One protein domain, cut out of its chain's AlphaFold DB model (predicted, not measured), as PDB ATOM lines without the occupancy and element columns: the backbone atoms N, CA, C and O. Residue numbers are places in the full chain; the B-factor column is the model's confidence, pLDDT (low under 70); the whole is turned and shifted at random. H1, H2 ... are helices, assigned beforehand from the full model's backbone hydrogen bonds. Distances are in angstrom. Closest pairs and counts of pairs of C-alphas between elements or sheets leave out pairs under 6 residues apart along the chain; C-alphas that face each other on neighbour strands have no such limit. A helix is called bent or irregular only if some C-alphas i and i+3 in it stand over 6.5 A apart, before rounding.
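AT A GLANCE: This is residues 280 to 397 of the 403 residues of the protein "tankyrase-2-like" of Diaphorina citri (UniProt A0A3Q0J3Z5). A short helical hairpin, H1 and H2, has H2 near the middle of the domain; H3 lies near H2, and H4a packs steeply on H2 and leads through a bend to H4b, from which the chain folds back as H5. At the opposite end, residues 283 to 288 stick out. The printed part has 118 residues with five named helices, H1 to H5 in chain order, and no named strand; its class is all helix, though only 57 residues are in named elements, under half. It is only just compact, close to loose, with a radius of gyration of the C-alphas of 16.0 A and spans of 47 by 42 by 26 A.

HOW THE PARTS SIT: H1, residues 293 to 299, and H2, residues 303 to 312, touch as a hairpin at a shallow tilt of 17 degrees; their closest C-alphas, Ala 297 and Ile 306, are 6.0 A apart. H3, residues 337 to 346, is close to H2 but not clearly touching, C-alphas 303 and 337 being 6.2 A apart. H4, residues 351 to 373, assigned as one helix by its hydrogen bonds, is bent: C-alphas 362 and 365 are 9.3 A apart. Its arm H4a, residues 351 to 362, touches H2 at a steep tilt of 63 degrees, closest at C-alphas 311 and 357, 6.0 A. H4b, residues 365 to 373, and H5, residues 378 to 384, form a hairpin and only just touch, with 3 pairs of C-alphas within 8 A, closest at 371 and 381, 5.9 A. Every O i to N i+4 pair is within hydrogen-bond range in H1, H2, H3, H4a and H5; in H4b 4 of 5 are.

IN THESE COORDINATES: H1 begins at C-alpha 293 (119.718, 97.354, 65.067). H2 spans 14.0 A, H3 14.5 A and H4a 16.1 A. H4b, 14.5 A, is irregular, with C-alphas 365 and 368 7.4 A apart. H5 ends at C-alpha 384 (116.076, 105.347, 83.441).

THE WHOLE: The C-alphas farthest apart, Ser 287 and Pro 375, are 49.8 A apart. The printed part has no cut. The link from H2 to H3 is long, 24 residues. Residues 280 to 291 and 396 to 397 have pLDDT under 70.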
ATOM      1  N   LYS A 280     124.979 102.227  56.949       64.88
ATOM      2  CA  LYS A 280     124.187 102.470  55.732       64.88
ATOM      3  C   LYS A 280     124.814 101.844  54.486       64.88
ATOM      4  O   LYS A 280     124.209 101.918  53.416       64.88
ATOM      5  N   LYS A 281     126.024 101.286  54.583       60.34
ATOM      6  CA  LYS A 281     126.730 100.692  53.451       60.34
ATOM      7  C   LYS A 281     126.210  99.266  53.207       60.34
ATOM      8  O   LYS A 281     126.123  98.466  54.132       60.34
ATOM      9  N   PRO A 282     125.851  98.902  51.968       50.84
ATOM     10  CA  PRO A 282     125.570  97.511  51.638       50.84
ATOM     11  C   PRO A 282     126.883  96.713  51.668       50.84
ATOM     12  O   PRO A 282     127.811  97.010  50.917       50.84
ATOM     13  N   HIS A 283     126.992  95.707  52.540       52.03
ATOM     14  CA  HIS A 283     128.153  94.814  52.550       52.03
ATOM     15  C   HIS A 283     128.205  93.962  51.275       52.03
ATOM     16  O   HIS A 283     127.254  93.258  50.950       52.03
ATOM     17  N   PHE A 284     129.361  93.934  50.606       47.50
ATOM     18  CA  PHE A 284     129.610  93.088  49.429       47.50
ATOM     19  C   PHE A 284     129.568  91.574  49.719       47.50
ATOM     20  O   PHE A 284     129.467  90.781  48.789       47.50
ATOM     21  N   LEU A 285     129.639  91.159  50.992       41.81
ATOM     22  CA  LEU A 285     129.730  89.749  51.407       41.81
ATOM     23  C   LEU A 285     128.422  89.166  51.958       41.81
ATOM     24  O   LEU A 285     128.395  88.026  52.415       41.81
ATOM     25  N   SER A 286     127.324  89.920  51.919       41.09
ATOM     26  CA  SER A 286     126.032  89.428  52.372       41.09
ATOM     27  C   SER A 286     124.953  89.894  51.409       41.09
ATOM     28  O   SER A 286     124.628  91.072  51.349       41.09
ATOM     29  N   SER A 287     124.336  88.961  50.689       40.62
ATOM     30  CA  SER A 287     123.103  89.170  49.911       40.62
ATOM     31  C   SER A 287     121.883  89.536  50.783       40.62
ATOM     32  O   SER A 287     120.735  89.446  50.354       40.62
ATOM     33  N   CYS A 288     122.118  89.931  52.033       41.78
ATOM     34  CA  CYS A 288     121.142  90.238  53.053       41.78
ATOM     35  C   CYS A 288     121.118  91.761  53.223       41.78
ATOM     36  O   CYS A 288     122.145  92.373  53.499       41.78
ATOM     37  N   SER A 289     119.941  92.357  53.016       50.34
ATOM     38  CA  SER A 289     119.675  93.796  53.125       50.34
ATOM     39  C   SER A 289     120.357  94.440  54.332       50.34
ATOM     40  O   SER A 289     120.450  93.812  55.378       50.34
ATOM     41  N   VAL A 290     120.759  95.706  54.223       55.41
ATOM     42  CA  VAL A 290     121.209  96.528  55.359       55.41
ATOM     43  C   VAL A 290     120.251  96.335  56.548       55.41
ATOM     44  O   VAL A 290     119.091  96.738  56.464       55.41
ATOM     45  N   PHE A 291     120.699  95.674  57.622       66.88
ATOM     46  CA  PHE A 291     119.883  95.488  58.825       66.88
ATOM     47  C   PHE A 291     120.235  96.558  59.842       66.88
ATOM     48  O   PHE A 291     121.358  96.627  60.340       66.88
ATOM     49  N   ASP A 292     119.242  97.375  60.170       86.25
ATOM     50  CA  ASP A 292     119.290  98.211  61.357       86.25
ATOM     51  C   ASP A 292     119.349  97.354  62.639       86.25
ATOM     52  O   ASP A 292     119.169  96.128  62.639       86.25
ATOM     53  N   ASN A 293     119.611  98.015  63.766       91.19
ATOM     54  CA  ASN A 293     119.718  97.354  65.067       91.19
ATOM     55  C   ASN A 293     118.431  96.581  65.431       91.19
ATOM     56  O   ASN A 293     118.496  95.520  66.053       91.19
ATOM     57  N   MET A 294     117.263  97.071  64.999       92.19
ATOM     58  CA  MET A 294     115.970  96.423  65.229       92.19
ATOM     59  C   MET A 294     115.823  95.129  64.420       92.19
ATOM     60  O   MET A 294     115.395  94.107  64.952       92.19
ATOM     61  N   GLY A 295     116.206  95.136  63.147       88.81
ATOM     62  CA  GLY A 295     116.180  93.984  62.255       88.81
ATOM     63  C   GLY A 295     117.109  92.873  62.733       88.81
ATOM     64  O   GLY A 295     116.713  91.704  62.735       88.81
ATOM     65  N   LEU A 296     118.305  93.233  63.217       89.19
ATOM     66  CA  LEU A 296     119.221  92.286  63.859       89.19
ATOM     67  C   LEU A 296     118.580  91.641  65.097       89.19
ATOM     68  O   LEU A 296     118.555  90.414  65.197       89.19
ATOM     69  N   ALA A 297     117.998  92.438  65.998       91.25
ATOM     70  CA  ALA A 297     117.372  91.931  67.221       91.25
ATOM     71  C   ALA A 297     116.134  91.050  66.941       91.25
ATOM     72  O   ALA A 297     115.992  89.975  67.533       91.25
ATOM     73  N   ARG A 298     115.279  91.444  65.983       90.44
ATOM     74  CA  ARG A 298     114.097  90.677  65.538       90.44
ATOM     75  C   ARG A 298     114.476  89.305  64.992       90.44
ATOM     76  O   ARG A 298     113.863  88.311  65.366       90.44
ATOM     77  N   ARG A 299     115.517  89.225  64.156       87.88
ATOM     78  CA  ARG A 299     116.006  87.952  63.594       87.88
ATOM     79  C   ARG A 299     116.457  86.958  64.661       87.88
ATOM     80  O   ARG A 299     116.356  85.756  64.443       87.88
ATOM     81  N   ARG A 300     116.962  87.449  65.796       88.31
ATOM     82  CA  ARG A 300     117.432  86.613  66.911       88.31
ATOM     83  C   ARG A 300     116.367  86.345  67.973       88.31
ATOM     84  O   ARG A 300     116.677  85.691  68.960       88.31
ATOM     85  N   LYS A 301     115.138  86.839  67.779       90.56
ATOM     86  CA  LYS A 301     113.996  86.666  68.691       90.56
ATOM     87  C   LYS A 301     114.261  87.108  70.141       90.56
ATOM     88  O   LYS A 301     113.698  86.558  71.086       90.56
ATOM     89  N   LYS A 302     115.113  88.122  70.327       90.00
ATOM     90  CA  LYS A 302     115.462  88.665  71.649       90.00
ATOM     91  C   LYS A 302     114.527  89.805  72.031       90.00
ATOM     92  O   LYS A 302     114.823  90.971  71.769       90.00
ATOM     93  N   LEU A 303     113.395  89.461  72.645       92.06
ATOM     94  CA  LEU A 303     112.379  90.424  73.075       92.06
ATOM     95  C   LEU A 303     112.956  91.477  74.031       92.06
ATOM     96  O   LEU A 303     112.695  92.661  73.839       92.06
ATOM     97  N   GLY A 304     113.802  91.078  74.985       93.31
ATOM     98  CA  GLY A 304     114.443  92.004  75.927       93.31
ATOM     99  C   GLY A 304     115.251  93.104  75.235       93.31
ATOM    100  O   GLY A 304     115.065  94.294  75.489       93.31
ATOM    101  N   VAL A 305     116.094  92.727  74.272       94.62
ATOM    102  CA  VAL A 305     116.891  93.676  73.476       94.62
ATOM    103  C   VAL A 305     115.996  94.588  72.633       94.62
ATOM    104  O   VAL A 305     116.245  95.789  72.548       94.62
ATOM    105  N   ILE A 306     114.924  94.051  72.047       95.06
ATOM    106  CA  ILE A 306     113.947  94.829  71.268       95.06
ATOM    107  C   ILE A 306     113.253  95.871  72.147       95.06
ATOM    108  O   ILE A 306     113.162  97.037  71.764       95.06
ATOM    109  N   GLN A 307     112.820  95.476  73.344       94.94
ATOM    110  CA  GLN A 307     112.248  96.391  74.327       94.94
ATOM    111  C   GLN A 307     113.248  97.491  74.691       94.94
ATOM    112  O   GLN A 307     112.888  98.670  74.682       94.94
ATOM    113  N   MET A 308     114.512  97.138  74.943       96.44
ATOM    114  CA  MET A 308     115.556  98.123  75.223       96.44
ATOM    115  C   MET A 308     115.779  99.090  74.059       96.44
ATOM    116  O   MET A 308     115.881 100.286  74.307       96.44
ATOM    117  N   LEU A 309     115.816  98.620  72.807       96.12
ATOM    118  CA  LEU A 309     115.954  99.486  71.629       96.12
ATOM    119  C   LEU A 309     114.808 100.501  71.557       96.12
ATOM    120  O   LEU A 309     115.048 101.700  71.408       96.12
ATOM    121  N   VAL A 310     113.567 100.036  71.721       95.19
ATOM    122  CA  VAL A 310     112.386 100.907  71.729       95.19
ATOM    123  C   VAL A 310     112.485 101.936  72.844       95.19
ATOM    124  O   VAL A 310     112.421 103.129  72.565       95.19
ATOM    125  N   TYR A 311     112.717 101.507  74.085       95.25
ATOM    126  CA  TYR A 311     112.796 102.404  75.240       95.25
ATOM    127  C   TYR A 311     114.080 103.243  75.305       95.25
ATOM    128  O   TYR A 311     114.147 104.195  76.085       95.25
ATOM    129  N   ALA A 312     115.079 102.940  74.476       95.19
ATOM    130  CA  ALA A 312     116.232 103.795  74.232       95.19
ATOM    131  C   ALA A 312     115.948 104.901  73.204       95.19
ATOM    132  O   ALA A 312     116.735 105.840  73.121       95.19
ATOM    133  N   GLY A 313     114.822 104.842  72.481       94.19
ATOM    134  CA  GLY A 313     114.409 105.866  71.520       94.19
ATOM    135  C   GLY A 313     114.495 105.446  70.055       94.19
ATOM    136  O   GLY A 313     114.664 106.311  69.195       94.19
ATOM    137  N   TYR A 314     114.393 104.151  69.749       94.62
ATOM    138  CA  TYR A 314     114.299 103.689  68.365       94.62
ATOM    139  C   TYR A 314     113.057 104.262  67.662       94.62
ATOM    140  O   TYR A 314     111.948 104.229  68.200       94.62
ATOM    141  N   ASP A 315     113.231 104.761  66.441       91.94
ATOM    142  CA  ASP A 315     112.172 105.364  65.636       91.94
ATOM    143  C   ASP A 315     111.284 104.299  64.971       91.94
ATOM    144  O   ASP A 315     111.425 103.965  63.793       91.94
ATOM    145  N   LEU A 316     110.335 103.769  65.747       90.50
ATOM    146  CA  LEU A 316     109.331 102.812  65.269       90.50
ATOM    147  C   LEU A 316     108.374 103.389  64.218       90.50
ATOM    148  O   LEU A 316     107.690 102.630  63.538       90.50
ATOM    149  N   GLN A 317     108.256 104.710  64.093       88.81
ATOM    150  CA  GLN A 317     107.290 105.281  63.154       88.81
ATOM    151  C   GLN A 317     107.839 105.235  61.734       88.81
ATOM    152  O   GLN A 317     107.159 104.764  60.823       88.81
ATOM    153  N   HIS A 318     109.094 105.650  61.557       87.31
ATOM    154  CA  HIS A 318     109.686 105.777  60.226       87.31
ATOM    155  C   HIS A 318     110.549 104.575  59.827       87.31
ATOM    156  O   HIS A 318     110.708 104.323  58.635       87.31
ATOM    157  N   LYS A 319     111.106 103.821  60.788       85.50
ATOM    158  CA  LYS A 319     112.059 102.730  60.500       85.50
ATOM    159  C   LYS A 319     111.471 101.319  60.551       85.50
ATOM    160  O   LYS A 319     112.199 100.361  60.330       85.50
ATOM    161  N   THR A 320     110.173 101.160  60.810       86.44
ATOM    162  CA  THR A 320     109.473  99.863  60.694       86.44
ATOM    163  C   THR A 320     108.177  99.997  59.885       86.44
ATOM    164  O   THR A 320     107.072  99.804  60.408       86.44
ATOM    165  N   PRO A 321     108.268 100.361  58.590       84.31
ATOM    166  CA  PRO A 321     107.094 100.480  57.722       84.31
ATOM    167  C   PRO A 321     106.393  99.133  57.480       84.31
ATOM    168  O   PRO A 321     105.217  99.110  57.139       84.31
ATOM    169  N   ASP A 322     107.084  98.013  57.707       86.88
ATOM    170  CA  ASP A 322     106.548  96.654  57.594       86.88
ATOM    171  C   ASP A 322     105.479  96.318  58.652       86.88
ATOM    172  O   ASP A 322     104.692  95.386  58.473       86.88
ATOM    173  N   LEU A 323     105.430  97.075  59.754       88.50
ATOM    174  CA  LEU A 323     104.405  96.947  60.787       88.50
ATOM    175  C   LEU A 323     103.196  97.821  60.440       88.50
ATOM    176  O   LEU A 323     103.146  99.002  60.798       88.50
ATOM    177  N   LEU A 324     102.236  97.238  59.725       88.69
ATOM    178  CA  LEU A 324     100.984  97.890  59.330       88.69
ATOM    179  C   LEU A 324      99.996  97.992  60.500       88.69
ATOM    180  O   LEU A 324     100.091  97.238  61.469       88.69
ATOM    181  N   TYR A 325      99.059  98.939  60.401       88.56
ATOM    182  CA  TYR A 325      97.942  99.031  61.339       88.56
ATOM    183  C   TYR A 325      97.060  97.779  61.181       88.56
ATOM    184  O   TYR A 325      96.668  97.474  60.052       88.56
ATOM    185  N   PRO A 326      96.783  97.030  62.259       89.50
ATOM    186  CA  PRO A 326      95.993  95.809  62.177       89.50
ATOM    187  C   PRO A 326      94.519  96.137  61.915       89.50
ATOM    188  O   PRO A 326      93.952  97.021  62.552       89.50
ATOM    189  N   GLU A 327      93.892  95.403  60.996       88.69
ATOM    190  CA  GLU A 327      92.446  95.510  60.748       88.69
ATOM    191  C   GLU A 327      91.633  95.005  61.949       88.69
ATOM    192  O   GLU A 327      90.583  95.559  62.267       88.69
ATOM    193  N   ASP A 328      92.159  93.996  62.653       89.81
ATOM    194  CA  ASP A 328      91.567  93.424  63.858       89.81
ATOM    195  C   ASP A 328      92.609  93.284  64.975       89.81
ATOM    196  O   ASP A 328      93.538  92.474  64.903       89.81
ATOM    197  N   TRP A 329      92.431  94.063  66.041       89.81
ATOM    198  CA  TRP A 329      93.295  94.049  67.220       89.81
ATOM    199  C   TRP A 329      93.222  92.749  68.024       89.81
ATOM    200  O   TRP A 329      94.176  92.435  68.730       89.81
ATOM    201  N   SER A 330      92.143  91.973  67.903       87.44
ATOM    202  CA  SER A 330      92.018  90.688  68.600       87.44
ATOM    203  C   SER A 330      92.992  89.629  68.066       87.44
ATOM    204  O   SER A 330      93.377  88.717  68.795       87.44
ATOM    205  N   SER A 331      93.451  89.790  66.820       84.62
ATOM    206  CA  SER A 331      94.425  88.908  66.165       84.62
ATOM    207  C   SER A 331      95.886  89.205  66.537       84.62
ATOM    208  O   SER A 331      96.791  88.440  66.192       84.62
ATOM    209  N   VAL A 332      96.142  90.322  67.223       88.62
ATOM    210  CA  VAL A 332      97.492  90.782  67.554       88.62
ATOM    211  C   VAL A 332      97.914  90.184  68.889       88.62
ATOM    212  O   VAL A 332      97.518  90.681  69.936       88.62
ATOM    213  N   ASP A 333      98.762  89.155  68.857       88.31
ATOM    214  CA  ASP A 333      99.318  88.552  70.073       88.31
ATOM    215  C   ASP A 333     100.447  89.421  70.674       88.31
ATOM    216  O   ASP A 333     101.552  89.455  70.109       88.31
ATOM    217  N   PRO A 334     100.240  90.087  71.832       85.31
ATOM    218  CA  PRO A 334     101.251  90.935  72.463       85.31
ATOM    219  C   PRO A 334     102.450  90.158  73.025       85.31
ATOM    220  O   PRO A 334     103.436  90.785  73.415       85.31
ATOM    221  N   HIS A 335     102.378  88.825  73.092       85.38
ATOM    222  CA  HIS A 335     103.477  87.962  73.528       85.38
ATOM    223  C   HIS A 335     104.467  87.638  72.402       85.38
ATOM    224  O   HIS A 335     105.606  87.253  72.675       85.38
ATOM    225  N   THR A 336     104.069  87.851  71.145       90.06
ATOM    226  CA  THR A 336     104.988  87.807  70.002       90.06
ATOM    227  C   THR A 336     105.721  89.135  69.850       90.06
ATOM    228  O   THR A 336     105.181  90.206  70.128       90.06
ATOM    229  N   ILE A 337     106.941  89.107  69.318       91.25
ATOM    230  CA  ILE A 337     107.718  90.311  69.004       91.25
ATOM    231  C   ILE A 337     106.949  91.200  68.030       91.25
ATOM    232  O   ILE A 337     106.914  92.422  68.190       91.25
ATOM    233  N   ARG A 338     106.330  90.596  67.007       91.06
ATOM    234  CA  ARG A 338     105.571  91.340  65.997       91.06
ATOM    235  C   ARG A 338     104.354  92.014  66.619       91.06
ATOM    236  O   ARG A 338     104.142  93.202  66.368       91.06
ATOM    237  N   GLY A 339     103.571  91.290  67.416       91.50
ATOM    238  CA  GLY A 339     102.376  91.851  68.036       91.50
ATOM    239  C   GLY A 339     102.705  92.876  69.117       91.50
ATOM    240  O   GLY A 339     102.092  93.944  69.138       91.50
ATOM    241  N   TRP A 340     103.750  92.646  69.916       93.69
ATOM    242  CA  TRP A 340     104.259  93.634  70.868       93.69
ATOM    243  C   TRP A 340     104.688  94.931  70.170       93.69
ATOM    244  O   TRP A 340     104.216  96.010  70.525       93.69
ATOM    245  N   LEU A 341     105.519  94.847  69.124       94.00
ATOM    246  CA  LEU A 341     105.960  96.024  68.365       94.00
ATOM    247  C   LEU A 341     104.790  96.760  67.697       94.00
ATOM    248  O   LEU A 341     104.762  97.989  67.706       94.00
ATOM    249  N   THR A 342     103.819  96.027  67.144       93.19
ATOM    250  CA  THR A 342     102.609  96.611  66.535       93.19
ATOM    251  C   THR A 342     101.787  97.364  67.578       93.19
ATOM    252  O   THR A 342     101.381  98.503  67.350       93.19
ATOM    253  N   THR A 343     101.620  96.765  68.759       92.44
ATOM    254  CA  THR A 343     100.931  97.383  69.895       92.44
ATOM    255  C   THR A 343     101.619  98.679  70.306       92.44
ATOM    256  O   THR A 343     100.963  99.709  70.416       92.44
ATOM    257  N   VAL A 344     102.942  98.664  70.480       92.69
ATOM    258  CA  VAL A 344     103.706  99.844  70.918       92.69
ATOM    259  C   VAL A 344     103.776 100.936  69.845       92.69
ATOM    260  O   VAL A 344     103.878 102.116  70.177       92.69
ATOM    261  N   LYS A 345     103.713 100.572  68.561       93.19
ATOM    262  CA  LYS A 345     103.740 101.530  67.449       93.19
ATOM    263  C   LYS A 345     102.467 102.378  67.374       93.19
ATOM    264  O   LYS A 345     102.570 103.571  67.096       93.19
ATOM    265  N   TYR A 346     101.293 101.785  67.593       92.62
ATOM    266  CA  TYR A 346     100.011 102.463  67.353       92.62
ATOM    267  C   TYR A 346      99.242 102.845  68.619       92.62
ATOM    268  O   TYR A 346      98.384 103.723  68.547       92.62
ATOM    269  N   ASN A 347      99.548 102.246  69.772       90.50
ATOM    270  CA  ASN A 347      98.900 102.605  71.032       90.50
ATOM    271  C   ASN A 347      99.721 103.637  71.818       90.50
ATOM    272  O   ASN A 347     100.956 103.614  71.780       90.50
ATOM    273  N   PRO A 348      99.061 104.549  72.556       88.00
ATOM    274  CA  PRO A 348      99.757 105.535  73.366       88.00
ATOM    275  C   PRO A 348     100.591 104.843  74.446       88.00
ATOM    276  O   PRO A 348     100.106 103.978  75.177       88.00
ATOM    277  N   MET A 349     101.851 105.257  74.576       90.00
ATOM    278  CA  MET A 349     102.686 104.817  75.689       90.00
ATOM    279  C   MET A 349     102.154 105.372  77.009       90.00
ATOM    280  O   MET A 349     101.624 106.484  77.068       90.00
ATOM    281  N   SER A 350     102.367 104.630  78.096       93.44
ATOM    282  CA  SER A 350     102.111 105.160  79.436       93.44
ATOM    283  C   SER A 350     102.939 106.425  79.685       93.44
ATOM    284  O   SER A 350     104.046 106.578  79.156       93.44
ATOM    285  N   LEU A 351     102.444 107.315  80.552       93.25
ATOM    286  CA  LEU A 351     103.166 108.534  80.935       93.25
ATOM    287  C   LEU A 351     104.588 108.222  81.429       93.25
ATOM    288  O   LEU A 351     105.528 108.957  81.128       93.25
ATOM    289  N   LEU A 352     104.758 107.101  82.134       93.19
ATOM    290  CA  LEU A 352     106.044 106.639  82.644       93.19
ATOM    291  C   LEU A 352     107.028 106.300  81.503       93.19
ATOM    292  O   LEU A 352     108.144 106.823  81.473       93.19
ATOM    293  N   GLN A 353     106.593 105.508  80.517       93.38
ATOM    294  CA  GLN A 353     107.398 105.146  79.339       93.38
ATOM    295  C   GLN A 353     107.710 106.362  78.456       93.38
ATOM    296  O   GLN A 353     108.846 106.536  78.011       93.38
ATOM    297  N   ALA A 354     106.730 107.243  78.242       92.19
ATOM    298  CA  ALA A 354     106.929 108.478  77.489       92.19
ATOM    299  C   ALA A 354     107.947 109.405  78.180       92.19
ATOM    300  O   ALA A 354     108.800 110.002  77.522       92.19
ATOM    301  N   THR A 355     107.906 109.485  79.515       93.81
ATOM    302  CA  THR A 355     108.865 110.265  80.314       93.81
ATOM    303  C   THR A 355     110.275 109.696  80.201       93.81
ATOM    304  O   THR A 355     111.213 110.458  79.959       93.81
ATOM    305  N   ARG A 356     110.434 108.364  80.291       95.12
ATOM    306  CA  ARG A 356     111.718 107.690  80.036       95.12
ATOM    307  C   ARG A 356     112.290 108.104  78.688       95.12
ATOM    308  O   ARG A 356     113.418 108.584  78.632       95.12
ATOM    309  N   LEU A 357     111.513 107.945  77.619       93.50
ATOM    310  CA  LEU A 357     111.950 108.272  76.264       93.50
ATOM    311  C   LEU A 357     112.350 109.734  76.127       93.50
ATOM    312  O   LEU A 357     113.388 110.040  75.544       93.50
ATOM    313  N   ARG A 358     111.552 110.645  76.690       93.56
ATOM    314  CA  ARG A 358     111.823 112.080  76.620       93.56
ATOM    315  C   ARG A 358     113.124 112.448  77.327       93.56
ATOM    316  O   ARG A 358     113.919 113.186  76.754       93.56
ATOM    317  N   LEU A 359     113.364 111.912  78.525       94.06
ATOM    318  CA  LEU A 359     114.605 112.148  79.268       94.06
ATOM    319  C   LEU A 359     115.810 111.544  78.544       94.06
ATOM    320  O   LEU A 359     116.821 112.217  78.368       94.06
ATOM    321  N   ARG A 360     115.693 110.305  78.059       94.50
ATOM    322  CA  ARG A 360     116.772 109.641  77.319       94.50
ATOM    323  C   ARG A 360     117.104 110.357  76.014       94.50
ATOM    324  O   ARG A 360     118.276 110.548  75.727       94.50
ATOM    325  N   LYS A 361     116.105 110.848  75.279       91.31
ATOM    326  CA  LYS A 361     116.312 111.683  74.086       91.31
ATOM    327  C   LYS A 361     116.952 113.032  74.422       91.31
ATOM    328  O   LYS A 361     117.774 113.515  73.654       91.31
ATOM    329  N   TYR A 362     116.569 113.640  75.545       93.25
ATOM    330  CA  TYR A 362     117.101 114.932  75.975       93.25
ATOM    331  C   TYR A 362     118.577 114.848  76.386       93.25
ATOM    332  O   TYR A 362     119.373 115.686  75.975       93.25
ATOM    333  N   PHE A 363     118.955 113.831  77.166       91.62
ATOM    334  CA  PHE A 363     120.338 113.661  77.620       91.62
ATOM    335  C   PHE A 363     121.218 112.890  76.628       91.62
ATOM    336  O   PHE A 363     122.436 113.069  76.643       91.62
ATOM    337  N   GLY A 364     120.631 112.057  75.763       88.81
ATOM    338  CA  GLY A 364     121.342 111.261  74.763       88.81
ATOM    339  C   GLY A 364     122.490 110.464  75.380       88.81
ATOM    340  O   GLY A 364     122.319 109.800  76.403       88.81
ATOM    341  N   VAL A 365     123.684 110.620  74.807       85.88
ATOM    342  CA  VAL A 365     124.936 109.998  75.276       85.88
ATOM    343  C   VAL A 365     125.338 110.383  76.710       85.88
ATOM    344  O   VAL A 365     126.148 109.700  77.327       85.88
ATOM    345  N   ASN A 366     124.765 111.453  77.271       86.44
ATOM    346  CA  ASN A 366     125.040 111.909  78.637       86.44
ATOM    347  C   ASN A 366     124.047 111.357  79.672       86.44
ATOM    348  O   ASN A 366     124.113 111.740  80.843       86.44
ATOM    349  N   ILE A 367     123.125 110.469  79.277       92.00
ATOM    350  CA  ILE A 367     122.111 109.924  80.188       92.00
ATOM    351  C   ILE A 367     122.737 109.256  81.416       92.00
ATOM    352  O   ILE A 367     122.268 109.484  82.529       92.00
ATOM    353  N   GLY A 368     123.831 108.506  81.246       86.69
ATOM    354  CA  GLY A 368     124.511 107.841  82.360       86.69
ATOM    355  C   GLY A 368     125.048 108.835  83.395       86.69
ATOM    356  O   GLY A 368     124.792 108.689  84.590       86.69
ATOM    357  N   ALA A 369     125.724 109.894  82.936       86.81
ATOM    358  CA  ALA A 369     126.249 110.946  83.807       86.81
ATOM    359  C   ALA A 369     125.125 111.704  84.532       86.81
ATOM    360  O   ALA A 369     125.226 111.974  85.730       86.81
ATOM    361  N   PHE A 370     124.030 112.002  83.825       91.62
ATOM    362  CA  PHE A 370     122.847 112.619  84.421       91.62
ATOM    363  C   PHE A 370     122.249 111.744  85.529       91.62
ATOM    364  O   PHE A 370     122.078 112.214  86.651       91.62
ATOM    365  N   VAL A 371     121.963 110.469  85.244       92.00
ATOM    366  CA  VAL A 371     121.320 109.566  86.211       92.00
ATOM    367  C   VAL A 371     122.201 109.348  87.444       92.00
ATOM    368  O   VAL A 371     121.691 109.303  88.569       92.00
ATOM    369  N   HIS A 372     123.518 109.252  87.257       88.38
ATOM    370  CA  HIS A 372     124.458 109.100  88.361       88.38
ATOM    371  C   HIS A 372     124.414 110.310  89.307       88.38
ATOM    372  O   HIS A 372     124.233 110.139  90.515       88.38
ATOM    373  N   ASN A 373     124.491 111.524  88.753       91.31
ATOM    374  CA  ASN A 373     124.637 112.761  89.525       91.31
ATOM    375  C   ASN A 373     123.308 113.348  90.024       91.31
ATOM    376  O   ASN A 373     123.304 114.159  90.949       91.31
ATOM    377  N   ALA A 374     122.174 112.959  89.439       92.06
ATOM    378  CA  ALA A 374     120.875 113.473  89.843       92.06
ATOM    379  C   ALA A 374     120.426 112.898  91.209       92.06
ATOM    380  O   ALA A 374     120.615 111.701  91.475       92.06
ATOM    381  N   PRO A 375     119.764 113.707  92.062       94.12
ATOM    382  CA  PRO A 375     119.208 113.275  93.348       94.12
ATOM    383  C   PRO A 375     117.885 112.511  93.149       94.12
ATOM    384  O   PRO A 375     116.829 112.908  93.635       94.12
ATOM    385  N   LEU A 376     117.927 111.427  92.373       93.12
ATOM    386  CA  LEU A 376     116.776 110.578  92.067       93.12
ATOM    387  C   LEU A 376     116.746 109.340  92.979       93.12
ATOM    388  O   LEU A 376     117.812 108.796  93.285       93.12
ATOM    389  N   PRO A 377     115.557 108.835  93.360       95.75
ATOM    390  CA  PRO A 377     115.435 107.558  94.058       95.75
ATOM    391  C   PRO A 377     116.074 106.402  93.264       95.75
ATOM    392  O   PRO A 377     115.997 106.408  92.030       95.75
ATOM    393  N   PRO A 378     116.639 105.371  93.927       94.94
ATOM    394  CA  PRO A 378     117.294 104.249  93.246       94.94
ATOM    395  C   PRO A 378     116.405 103.548  92.214       94.94
ATOM    396  O   PRO A 378     116.866 103.243  91.121       94.94
ATOM    397  N   SER A 379     115.115 103.370  92.507       94.44
ATOM    398  CA  SER A 379     114.146 102.779  91.574       94.44
ATOM    399  C   SER A 379     113.999 103.586  90.281       94.44
ATOM    400  O   SER A 379     113.929 103.011  89.197       94.44
ATOM    401  N   VAL A 380     114.016 104.919  90.373       94.00
ATOM    402  CA  VAL A 380     113.955 105.820  89.213       94.00
ATOM    403  C   VAL A 380     115.261 105.766  88.424       94.00
ATOM    404  O   VAL A 380     115.223 105.715  87.195       94.00
ATOM    405  N   LYS A 381     116.415 105.715  89.106       94.56
ATOM    406  CA  LYS A 381     117.716 105.526  88.443       94.56
ATOM    407  C   LYS A 381     117.744 104.211  87.664       94.56
ATOM    408  O   LYS A 381     118.057 104.221  86.475       94.56
ATOM    409  N   SER A 382     117.319 103.116  88.296       94.31
ATOM    410  CA  SER A 382     117.214 101.799  87.664       94.31
ATOM    411  C   SER A 382     116.301 101.819  86.438       94.31
ATOM    412  O   SER A 382     116.664 101.301  85.385       94.31
ATOM    413  N   TYR A 383     115.151 102.487  86.548       95.19
ATOM    414  CA  TYR A 383     114.186 102.632  85.462       95.19
ATOM    415  C   TYR A 383     114.727 103.454  84.276       95.19
ATOM    416  O   TYR A 383     114.478 103.109  83.120       95.19
ATOM    417  N   LEU A 384     115.472 104.539  84.515       94.94
ATOM    418  CA  LEU A 384     116.076 105.347  83.441       94.94
ATOM    419  C   LEU A 384     117.238 104.629  82.745       94.94
ATOM    420  O   LEU A 384     117.439 104.797  81.538       94.94
ATOM    421  N   MET A 385     117.958 103.800  83.497       94.69
ATOM    422  CA  MET A 385     119.056 102.956  83.025       94.69
ATOM    423  C   MET A 385     118.580 101.584  82.529       94.69
ATOM    424  O   MET A 385     119.394 100.683  82.393       94.69
ATOM    425  N   LEU A 386     117.283 101.404  82.237       96.00
ATOM    426  CA  LEU A 386     116.732 100.187  81.618       96.00
ATOM    427  C   LEU A 386     117.055  98.886  82.388       96.00
ATOM    428  O   LEU A 386     117.194  97.823  81.783       96.00
ATOM    429  N   HIS A 387     117.234  98.951  83.709       94.38
ATOM    430  CA  HIS A 387     117.507  97.765  84.535       94.38
ATOM    431  C   HIS A 387     116.250  96.937  84.831       94.38
ATOM    432  O   HIS A 387     116.358  95.808  85.290       94.38
ATOM    433  N   ASP A 388     115.068  97.484  84.557       94.06
ATOM    434  CA  ASP A 388     113.771  96.809  84.647       94.06
ATOM    435  C   ASP A 388     113.493  95.847  83.480       94.06
ATOM    436  O   ASP A 388     112.487  95.144  83.502       94.06
ATOM    437  N   ILE A 389     114.359  95.817  82.462       94.00
ATOM    438  CA  ILE A 389     114.208  94.965  81.281       94.00
ATOM    439  C   ILE A 389     115.210  93.814  81.368       94.00
ATOM    440  O   ILE A 389     116.423  94.041  81.417       94.00
ATOM    441  N   ASP A 390     114.707  92.578  81.345       91.38
ATOM    442  CA  ASP A 390     115.555  91.395  81.219       91.38
ATOM    443  C   ASP A 390     116.046  91.252  79.776       91.38
ATOM    444  O   ASP A 390     115.286  90.957  78.855       91.38
ATOM    445  N   VAL A 391     117.350  91.446  79.591       88.25
ATOM    446  CA  VAL A 391     118.046  91.359  78.302       88.25
ATOM    447  C   VAL A 391     117.921  89.967  77.677       88.25
ATOM    448  O   VAL A 391     117.905  89.844  76.453       88.25
ATOM    449  N   ASN A 392     117.817  88.924  78.505       84.81
ATOM    450  CA  ASN A 392     117.751  87.538  78.049       84.81
ATOM    451  C   ASN A 392     116.329  87.086  77.709       84.81
ATOM    452  O   ASN A 392     116.164  85.966  77.231       84.81
ATOM    453  N   CYS A 393     115.322  87.938  77.918       85.50
ATOM    454  CA  CYS A 393     113.939  87.623  77.591       85.50
ATOM    455  C   CYS A 393     113.798  87.303  76.093       85.50
ATOM    456  O   CYS A 393     114.114  88.129  75.226       85.50
ATOM    457  N   GLU A 394     113.331  86.092  75.795       83.00
ATOM    458  CA  GLU A 394     113.060  85.611  74.440       83.00
ATOM    459  C   GLU A 394     111.572  85.719  74.103       83.00
ATOM    460  O   GLU A 394     110.714  85.810  74.982       83.00
ATOM    461  N   GLU A 395     111.268  85.723  72.809       79.94
ATOM    462  CA  GLU A 395     109.894  85.584  72.329       79.94
ATOM    463  C   GLU A 395     109.283  84.267  72.825       79.94
ATOM    464  O   GLU A 395     109.911  83.210  72.723       79.94
ATOM    465  N   ALA A 396     108.049  84.317  73.335       68.25
ATOM    466  CA  ALA A 396     107.330  83.108  73.706       68.25
ATOM    467  C   ALA A 396     107.172  82.213  72.467       68.25
ATOM    468  O   ALA A 396     106.713  82.663  71.416       68.25
ATOM    469  N   VAL A 397     107.564  80.941  72.571       58.53
ATOM    470  CA  VAL A 397     107.342  79.981  71.486       58.53
ATOM    471  C   VAL A 397     105.837  79.772  71.373       58.53
ATOM    472  O   VAL A 397     105.230  79.146  72.239       58.53
TER     473      VAL A 397